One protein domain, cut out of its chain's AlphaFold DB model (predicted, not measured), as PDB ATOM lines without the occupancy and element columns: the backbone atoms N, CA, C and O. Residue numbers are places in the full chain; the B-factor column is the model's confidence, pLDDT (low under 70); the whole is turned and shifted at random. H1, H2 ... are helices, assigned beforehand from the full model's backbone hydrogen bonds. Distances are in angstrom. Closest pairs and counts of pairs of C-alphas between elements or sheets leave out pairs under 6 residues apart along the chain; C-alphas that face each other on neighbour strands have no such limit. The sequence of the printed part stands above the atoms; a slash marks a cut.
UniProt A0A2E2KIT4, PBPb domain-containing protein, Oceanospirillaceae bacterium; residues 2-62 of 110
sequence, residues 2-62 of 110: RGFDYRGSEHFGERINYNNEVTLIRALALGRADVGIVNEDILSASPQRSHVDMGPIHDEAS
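What this domain is: This is residues 2 to 62 of the 110 residues of the protein "PBPb domain-containing protein" of Oceanospirillaceae bacterium (UniProt A0A2E2KIT4). With little regular structure, this is mostly loop: two short helices, H1 and then H2, stand close together and nearly at right angles, with long stretches of unnamed chain before and after them. The printed part has 61 residues, of which 15 are in the two named helices; there is no named strand, and the class is all helix. The whole is compact, with a radius of gyration of the C-alphas of 11.7 A, and spans 30 by 28 by 21 A.

How they stand to each other: H1, residues 21 to 29, and H2, residues 40 to 45, are close but not clearly touching; their closest C-alphas, those of Ile 25 and Leu 43, are 7.3 A apart. Their lines are about perpendicular, at 81 degrees. In H1 and H2 every O i to N i+4 pair is within hydrogen-bond range.

Where its parts are: H1 begins at C-alpha 21 (160.700, 99.570, 113.523) and is 12.3 A long from first to last C-alpha. H2 measures 8.7 A and ends at C-alpha 45 (159.151, 98.144, 124.481).

The domain as a whole: The C-alphas farthest apart, those of Arg 2 and Ser 50, are 34.1 A apart. The printed part has no cut. Residues 2 to 20 and 46 to 62 hold no named element, and the link from H1 to H2 is short. The model's pLDDT is under 70 at residues 2 to 7.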
ATOM      1  N   ARG A   2     153.833  93.810  94.810       40.09
ATOM      2  CA  ARG A   2     154.924  94.205  95.718       40.09
ATOM      3  C   ARG A   2     154.610  95.614  96.208       40.09
ATOM      4  O   ARG A   2     154.768  96.557  95.449       40.09
ATOM      5  N   GLY A   3     154.126  95.721  97.435       43.62
ATOM      6  CA  GLY A   3     153.804  96.995  98.063       43.62
ATOM      7  C   GLY A   3     152.750  96.778  99.131       43.62
ATOM      8  O   GLY A   3     151.614  96.450  98.809       43.62
ATOM      9  N   PHE A   4     153.150  96.894 100.395       56.31
ATOM     10  CA  PHE A   4     152.200  97.103 101.476       56.31
ATOM     11  C   PHE A   4     151.699  98.541 101.330       56.31
ATOM     12  O   PHE A   4     152.502  99.484 101.380       56.31
ATOM     13  N   ASP A   5     150.409  98.682 101.048       59.28
ATOM     14  CA  ASP A   5     149.722  99.966 101.080       59.28
ATOM     15  C   ASP A   5     149.124 100.158 102.471       59.28
ATOM     16  O   ASP A   5     148.650  99.196 103.087       59.28
ATOM     17  N   TYR A   6     149.194 101.382 102.976       67.25
ATOM     18  CA  TYR A   6     148.600 101.738 104.255       67.25
ATOM     19  C   TYR A   6     147.266 102.407 103.966       67.25
ATOM     20  O   TYR A   6     147.194 103.328 103.155       67.25
ATOM     21  N   ARG A   7     146.199 101.943 104.623       66.62
ATOM     22  CA  ARG A   7     144.908 102.637 104.563       66.62
ATOM     23  C   ARG A   7     145.107 104.070 105.064       66.62
ATOM     24  O   ARG A   7     145.683 104.241 106.134       66.62
ATOM     25  N   GLY A   8     144.659 105.063 104.297       70.12
ATOM     26  CA  GLY A   8     144.854 106.478 104.617       70.12
ATOM     27  C   GLY A   8     146.195 107.057 104.150       70.12
ATOM     28  O   GLY A   8     146.555 108.146 104.595       70.12
ATOM     29  N   SER A   9     146.949 106.362 103.285       74.25
ATOM     30  CA  SER A   9     148.228 106.844 102.740       74.25
ATOM     31  C   SER A   9     148.110 108.202 102.034       74.25
ATOM     32  O   SER A   9     149.068 108.973 102.039       74.25
ATOM     33  N   GLU A  10     146.926 108.541 101.522       78.88
ATOM     34  CA  GLU A  10     146.581 109.831 100.921       78.88
ATOM     35  C   GLU A  10     146.655 111.027 101.885       78.88
ATOM     36  O   GLU A  10     146.726 112.172 101.437       78.88
ATOM     37  N   HIS A  11     146.639 110.782 103.198       78.88
ATOM     38  CA  HIS A  11     146.743 111.823 104.222       78.88
ATOM     39  C   HIS A  11     148.189 112.133 104.628       78.88
ATOM     40  O   HIS A  11     148.419 113.063 105.402       78.88
ATOM     41  N   PHE A  12     149.161 111.379 104.113       80.62
ATOM     42  CA  PHE A  12     150.576 111.551 104.423       80.62
ATOM     43  C   PHE A  12     151.326 112.196 103.254       80.62
ATOM     44  O   PHE A  12     150.956 112.050 102.091       80.62
ATOM     45  N   GLY A  13     152.389 112.936 103.582       83.50
ATOM     46  CA  GLY A  13     153.279 113.555 102.604       83.50
ATOM     47  C   GLY A  13     154.287 112.559 102.025       83.50
ATOM     48  O   GLY A  13     153.940 111.489 101.528       83.50
ATOM     49  N   GLU A  14     155.568 112.911 102.079       86.69
ATOM     50  CA  GLU A  14     156.632 112.036 101.592       86.69
ATOM     51  C   GLU A  14     156.750 110.760 102.442       86.69
ATOM     52  O   GLU A  14     156.936 110.804 103.660       86.69
ATOM     53  N   ARG A  15     156.682 109.595 101.787       86.69
ATOM     54  CA  ARG A  15     156.878 108.302 102.446       86.69
ATOM     55  C   ARG A  15     158.364 107.976 102.560       86.69
ATOM     56  O   ARG A  15     159.027 107.709 101.559       86.69
ATOM     57  N   ILE A  16     158.840 107.843 103.795       86.56
ATOM     58  CA  ILE A  16     160.185 107.344 104.100       86.56
ATOM     59  C   ILE A  16     160.089 105.870 104.503       86.56
ATOM     60  O   ILE A  16     159.390 105.515 105.451       86.56
ATOM     61  N   ASN A  17     160.797 104.991 103.789       86.12
ATOM     62  CA  ASN A  17     160.871 103.574 104.145       86.12
ATOM     63  C   ASN A  17     162.086 103.321 105.045       86.12
ATOM     64  O   ASN A  17     163.227 103.496 104.620       86.12
ATOM     65  N   TYR A  18     161.833 102.864 106.268       87.12
ATOM     66  CA  TYR A  18     162.860 102.384 107.186       87.12
ATOM     67  C   TYR A  18     162.949 100.856 107.134       87.12
ATOM     68  O   TYR A  18     161.954 100.169 106.925       87.12
ATOM     69  N   ASN A  19     164.153 100.319 107.347       84.00
ATOM     70  CA  ASN A  19     164.418  98.878 107.270       84.00
ATOM     71  C   ASN A  19     163.824  98.070 108.436       84.00
ATOM     72  O   ASN A  19     163.707  96.853 108.329       84.00
ATOM     73  N   ASN A  20     163.529  98.724 109.562       87.25
ATOM     74  CA  ASN A  20     162.909  98.129 110.744       87.25
ATOM     75  C   ASN A  20     162.304  99.213 111.649       87.25
ATOM     76  O   ASN A  20     162.628 100.403 111.541       87.25
ATOM     77  N   GLU A  21     161.459  98.767 112.570       89.19
ATOM     78  CA  GLU A  21     160.700  99.570 113.523       89.19
ATOM     79  C   GLU A  21     161.618 100.341 114.480       89.19
ATOM     80  O   GLU A  21     161.367 101.508 114.767       89.19
ATOM     81  N   VAL A  22     162.738  99.747 114.907       89.69
ATOM     82  CA  VAL A  22     163.727 100.412 115.778       89.69
ATOM     83  C   VAL A  22     164.294 101.670 115.112       89.69
ATOM     84  O   VAL A  22     164.408 102.725 115.739       89.69
ATOM     85  N   THR A  23     164.640 101.582 113.826       91.25
ATOM     86  CA  THR A  23     165.181 102.720 113.067       91.25
ATOM     87  C   THR A  23     164.113 103.786 112.841       91.25
ATOM     88  O   THR A  23     164.416 104.972 112.966       91.25
ATOM     89  N   LEU A  24     162.872 103.368 112.569       93.56
ATOM     90  CA  LEU A  24     161.723 104.264 112.437       93.56
ATOM     91  C   LEU A  24     161.484 105.049 113.733       93.56
ATOM     92  O   LEU A  24     161.456 106.277 113.704       93.56
ATOM     93  N   ILE A  25     161.390 104.369 114.879       94.31
ATOM     94  CA  ILE A  25     161.135 105.016 116.176       94.31
ATOM     95  C   ILE A  25     162.279 105.970 116.538       94.31
ATOM     96  O   ILE A  25     162.044 107.086 117.003       94.31
ATOM     97  N   ARG A  26     163.532 105.584 116.269       93.81
ATOM     98  CA  ARG A  26     164.680 106.476 116.469       93.81
ATOM     99  C   ARG A  26     164.610 107.715 115.575       93.81
ATOM    100  O   ARG A  26     165.014 108.788 116.013       93.81
ATOM    101  N   ALA A  27     164.142 107.585 114.337       93.56
ATOM    102  CA  ALA A  27     163.982 108.724 113.442       93.56
ATOM    103  C   ALA A  27     162.910 109.702 113.945       93.56
ATOM    104  O   ALA A  27     163.164 110.905 113.923       93.56
ATOM    105  N   LEU A  28     161.789 109.195 114.474       94.81
ATOM    106  CA  LEU A  28     160.763 110.012 115.137       94.81
ATOM    107  C   LEU A  28     161.340 110.757 116.344       94.81
ATOM    108  O   LEU A  28     161.247 111.977 116.420       94.81
ATOM    109  N   ALA A  29     162.037 110.046 117.235       94.50
ATOM    110  CA  ALA A  29     162.649 110.641 118.426       94.50
ATOM    111  C   ALA A  29     163.706 111.719 118.104       94.50
ATOM    112  O   ALA A  29     163.998 112.576 118.934       94.50
ATOM    113  N   LEU A  30     164.305 111.669 116.909       95.25
ATOM    114  CA  LEU A  30     165.274 112.653 116.420       95.25
ATOM    115  C   LEU A  30     164.638 113.762 115.564       95.25
ATOM    116  O   LEU A  30     165.381 114.576 115.013       95.25
ATOM    117  N   GLY A  31     163.311 113.777 115.394       93.75
ATOM    118  CA  GLY A  31     162.606 114.753 114.555       93.75
ATOM    119  C   GLY A  31     162.921 114.633 113.059       93.75
ATOM    120  O   GLY A  31     162.850 115.615 112.330       93.75
ATOM    121  N   ARG A  32     163.334 113.445 112.593       93.06
ATOM    122  CA  ARG A  32     163.632 113.169 111.171       93.06
ATOM    123  C   ARG A  32     162.415 112.684 110.382       93.06
ATOM    124  O   ARG A  32     162.503 112.514 109.172       93.06
ATOM    125  N   ALA A  33     161.326 112.396 111.080       92.12
ATOM    126  CA  ALA A  33     160.020 112.086 110.531       92.12
ATOM    127  C   ALA A  33     158.969 112.672 111.479       92.12
ATOM    128  O   ALA A  33     159.182 112.665 112.693       92.12
ATOM    129  N   ASP A  34     157.857 113.154 110.928       91.50
ATOM    130  CA  ASP A  34     156.789 113.776 111.718       91.50
ATOM    131  C   ASP A  34     155.850 112.732 112.339       91.50
ATOM    132  O   ASP A  34     155.372 112.900 113.458       91.50
ATOM    133  N   VAL A  35     155.588 111.637 111.615       91.12
ATOM    134  CA  VAL A  35     154.671 110.559 112.017       91.12
ATOM    135  C   VAL A  35     155.210 109.209 111.545       91.12
ATOM    136  O   VAL A  35     155.814 109.102 110.478       91.12
ATOM    137  N   GLY A  36     154.973 108.158 112.332       90.19
ATOM    138  CA  GLY A  36     155.255 106.780 111.944       90.19
ATOM    139  C   GLY A  36     154.173 105.825 112.437       90.19
ATOM    140  O   GLY A  36     153.606 106.017 113.509       90.19
ATOM    141  N   ILE A  37     153.893 104.793 111.640       89.31
ATOM    142  CA  ILE A  37     152.934 103.734 111.967       89.31
ATOM    143  C   ILE A  37     153.728 102.505 112.406       89.31
ATOM    144  O   ILE A  37     154.580 102.014 111.666       89.31
ATOM    145  N   VAL A  38     153.462 102.021 113.617       90.38
ATOM    146  CA  VAL A  38     154.150 100.884 114.236       90.38
ATOM    147  C   VAL A  38     153.193 100.155 115.178       90.38
ATOM    148  O   VAL A  38     152.242 100.752 115.677       90.38
ATOM    149  N   ASN A  39     153.446  98.872 115.434       89.25
ATOM    150  CA  ASN A  39     152.710  98.120 116.448       89.25
ATOM    151  C   ASN A  39     152.937  98.730 117.840       89.25
ATOM    152  O   ASN A  39     154.076  99.020 118.219       89.25
ATOM    153  N   GLU A  40     151.860  98.865 118.615       89.75
ATOM    154  CA  GLU A  40     151.879  99.450 119.965       89.75
ATOM    155  C   GLU A  40     152.892  98.763 120.889       89.75
ATOM    156  O   GLU A  40     153.648  99.438 121.590       89.75
ATOM    157  N   ASP A  41     152.956  97.431 120.849       86.31
ATOM    158  CA  ASP A  41     153.866  96.639 121.681       86.31
ATOM    159  C   ASP A  41     155.343  96.989 121.431       86.31
ATOM    160  O   ASP A  41     156.136  97.086 122.369       86.31
ATOM    161  N   ILE A  42     155.709  97.238 120.169       88.75
ATOM    162  CA  ILE A  42     157.082  97.580 119.770       88.75
ATOM    163  C   ILE A  42     157.440  98.991 120.232       88.75
ATOM    164  O   ILE A  42     158.535  99.220 120.750       88.75
ATOM    165  N   LEU A  43     156.514  99.946 120.092       91.19
ATOM    166  CA  LEU A  43     156.710 101.291 120.630       91.19
ATOM    167  C   LEU A  43     156.838 101.247 122.158       91.19
ATOM    168  O   LEU A  43     157.722 101.893 122.715       91.19
ATOM    169  N   SER A  44     156.000 100.459 122.831       88.62
ATOM    170  CA  SER A  44     155.989 100.326 124.292       88.62
ATOM    171  C   SER A  44     157.272  99.702 124.844       88.62
ATOM    172  O   SER A  44     157.744 100.122 125.901       88.62
ATOM    173  N   ALA A  45     157.868  98.751 124.124       86.62
ATOM    174  CA  ALA A  45     159.151  98.144 124.481       86.62
ATOM    175  C   ALA A  45     160.373  99.010 124.103       86.62
ATOM    176  O   ALA A  45     161.495  98.723 124.530       86.62
ATOM    177  N   SER A  46     160.192 100.067 123.306       88.56
ATOM    178  CA  SER A  46     161.298 100.882 122.804       88.56
ATOM    179  C   SER A  46     161.939 101.747 123.901       88.56
ATOM    180  O   SER A  46     161.239 102.465 124.619       88.56
ATOM    181  N   PRO A  47     163.283 101.827 123.971       89.06
ATOM    182  CA  PRO A  47     163.958 102.756 124.879       89.06
ATOM    183  C   PRO A  47     163.740 104.231 124.501       89.06
ATOM    184  O   PRO A  47     163.995 105.120 125.311       89.06
ATOM    185  N   GLN A  48     163.267 104.515 123.284       90.81
ATOM    186  CA  GLN A  48     162.920 105.863 122.834       90.81
ATOM    187  C   GLN A  48     161.457 106.232 123.116       90.81
ATOM    188  O   GLN A  48     161.055 107.346 122.782       90.81
ATOM    189  N   ARG A  49     160.667 105.356 123.758       90.81
ATOM    190  CA  ARG A  49     159.229 105.558 124.015       90.81
ATOM    191  C   ARG A  49     158.886 106.916 124.627       90.81
ATOM    192  O   ARG A  49     157.858 107.485 124.280       90.81
ATOM    193  N   SER A  50     159.717 107.428 125.533       92.38
ATOM    194  CA  SER A  50     159.503 108.715 126.214       92.38
ATOM    195  C   SER A  50     159.745 109.949 125.338       92.38
ATOM    196  O   SER A  50     159.430 111.054 125.763       92.38
ATOM    197  N   HIS A  51     160.311 109.774 124.143       93.75
ATOM    198  CA  HIS A  51     160.637 110.848 123.200       93.75
ATOM    199  C   HIS A  51     159.677 110.885 122.004       93.75
ATOM    200  O   HIS A  51     159.912 111.628 121.056       93.75
ATOM    201  N   VAL A  52     158.642 110.044 122.016       93.62
ATOM    202  CA  VAL A  52     157.664 109.923 120.937       93.62
ATOM    203  C   VAL A  52     156.269 109.942 121.545       93.62
ATOM    204  O   VAL A  52     155.962 109.159 122.451       93.62
ATOM    205  N   ASP A  53     155.419 110.819 121.023       93.44
ATOM    206  CA  ASP A  53     154.012 110.864 121.396       93.44
ATOM    207  C   ASP A  53     153.255 109.720 120.724       93.44
ATOM    208  O   ASP A  53     153.389 109.462 119.526       93.44
ATOM    209  N   MET A  54     152.450 109.015 121.515       91.94
ATOM    210  CA  MET A  54     151.599 107.951 121.002       91.94
ATOM    211  C   MET A  54     150.262 108.549 120.571       91.94
ATOM    212  O   MET A  54     149.508 109.062 121.397       91.94
ATOM    213  N   GLY A  55     149.994 108.485 119.269       90.00
ATOM    214  CA  GLY A  55     148.698 108.832 118.695       90.00
ATOM    215  C   GLY A  55     147.627 107.758 118.947       90.00
ATOM    216  O   GLY A  55     147.903 106.730 119.568       90.00
ATOM    217  N   PRO A  56     146.395 107.977 118.458       89.12
ATOM    218  CA  PRO A  56     145.332 106.979 118.538       89.12
ATOM    219  C   PRO A  56     145.688 105.702 117.762       89.12
ATOM    220  O   PRO A  56     146.425 105.744 116.775       89.12
ATOM    221  N   ILE A  57     145.108 104.575 118.180       88.25
ATOM    222  CA  ILE A  57     145.179 103.318 117.427       88.25
ATOM    223  C   ILE A  57     144.452 103.520 116.095       88.25
ATOM    224  O   ILE A  57     143.266 103.845 116.065       88.25
ATOM    225  N   HIS A  58     145.187 103.361 114.996       83.56
ATOM    226  CA  HIS A  58     144.665 103.559 113.646       83.56
ATOM    227  C   HIS A  58     144.024 102.289 113.067       83.56
ATOM    228  O   HIS A  58     143.042 102.376 112.333       83.56
ATOM    229  N   ASP A  59     144.585 101.115 113.364       84.00
ATOM    230  CA  ASP A  59     144.096  99.828 112.863       84.00
ATOM    231  C   ASP A  59     144.356  98.719 113.890       84.00
ATOM    232  O   ASP A  59     145.376  98.733 114.582       84.00
ATOM    233  N   GLU A  60     143.444  97.752 113.954       85.62
ATOM    234  CA  GLU A  60     143.567  96.551 114.779       85.62
ATOM    235  C   GLU A  60     143.418  95.319 113.890       85.62
ATOM    236  O   GLU A  60     142.432  95.154 113.169       85.62
ATOM    237  N   ALA A  61     144.395  94.419 113.958       81.00
ATOM    238  CA  ALA A  61     144.390  93.193 113.177       81.00
ATOM    239  C   ALA A  61     144.746  91.990 114.048       81.00
ATOM    240  O   ALA A  61     145.716  92.006 114.806       81.00
ATOM    241  N   SER A  62     143.992  90.903 113.893       84.31
ATOM    242  CA  SER A  62     144.345  89.622 114.491       84.31
ATOM    243  C   SER A  62     145.479  88.950 113.711       84.31
ATOM    244  O   SER A  62     145.466  88.840 112.479       84.31
TER     245      SER A  62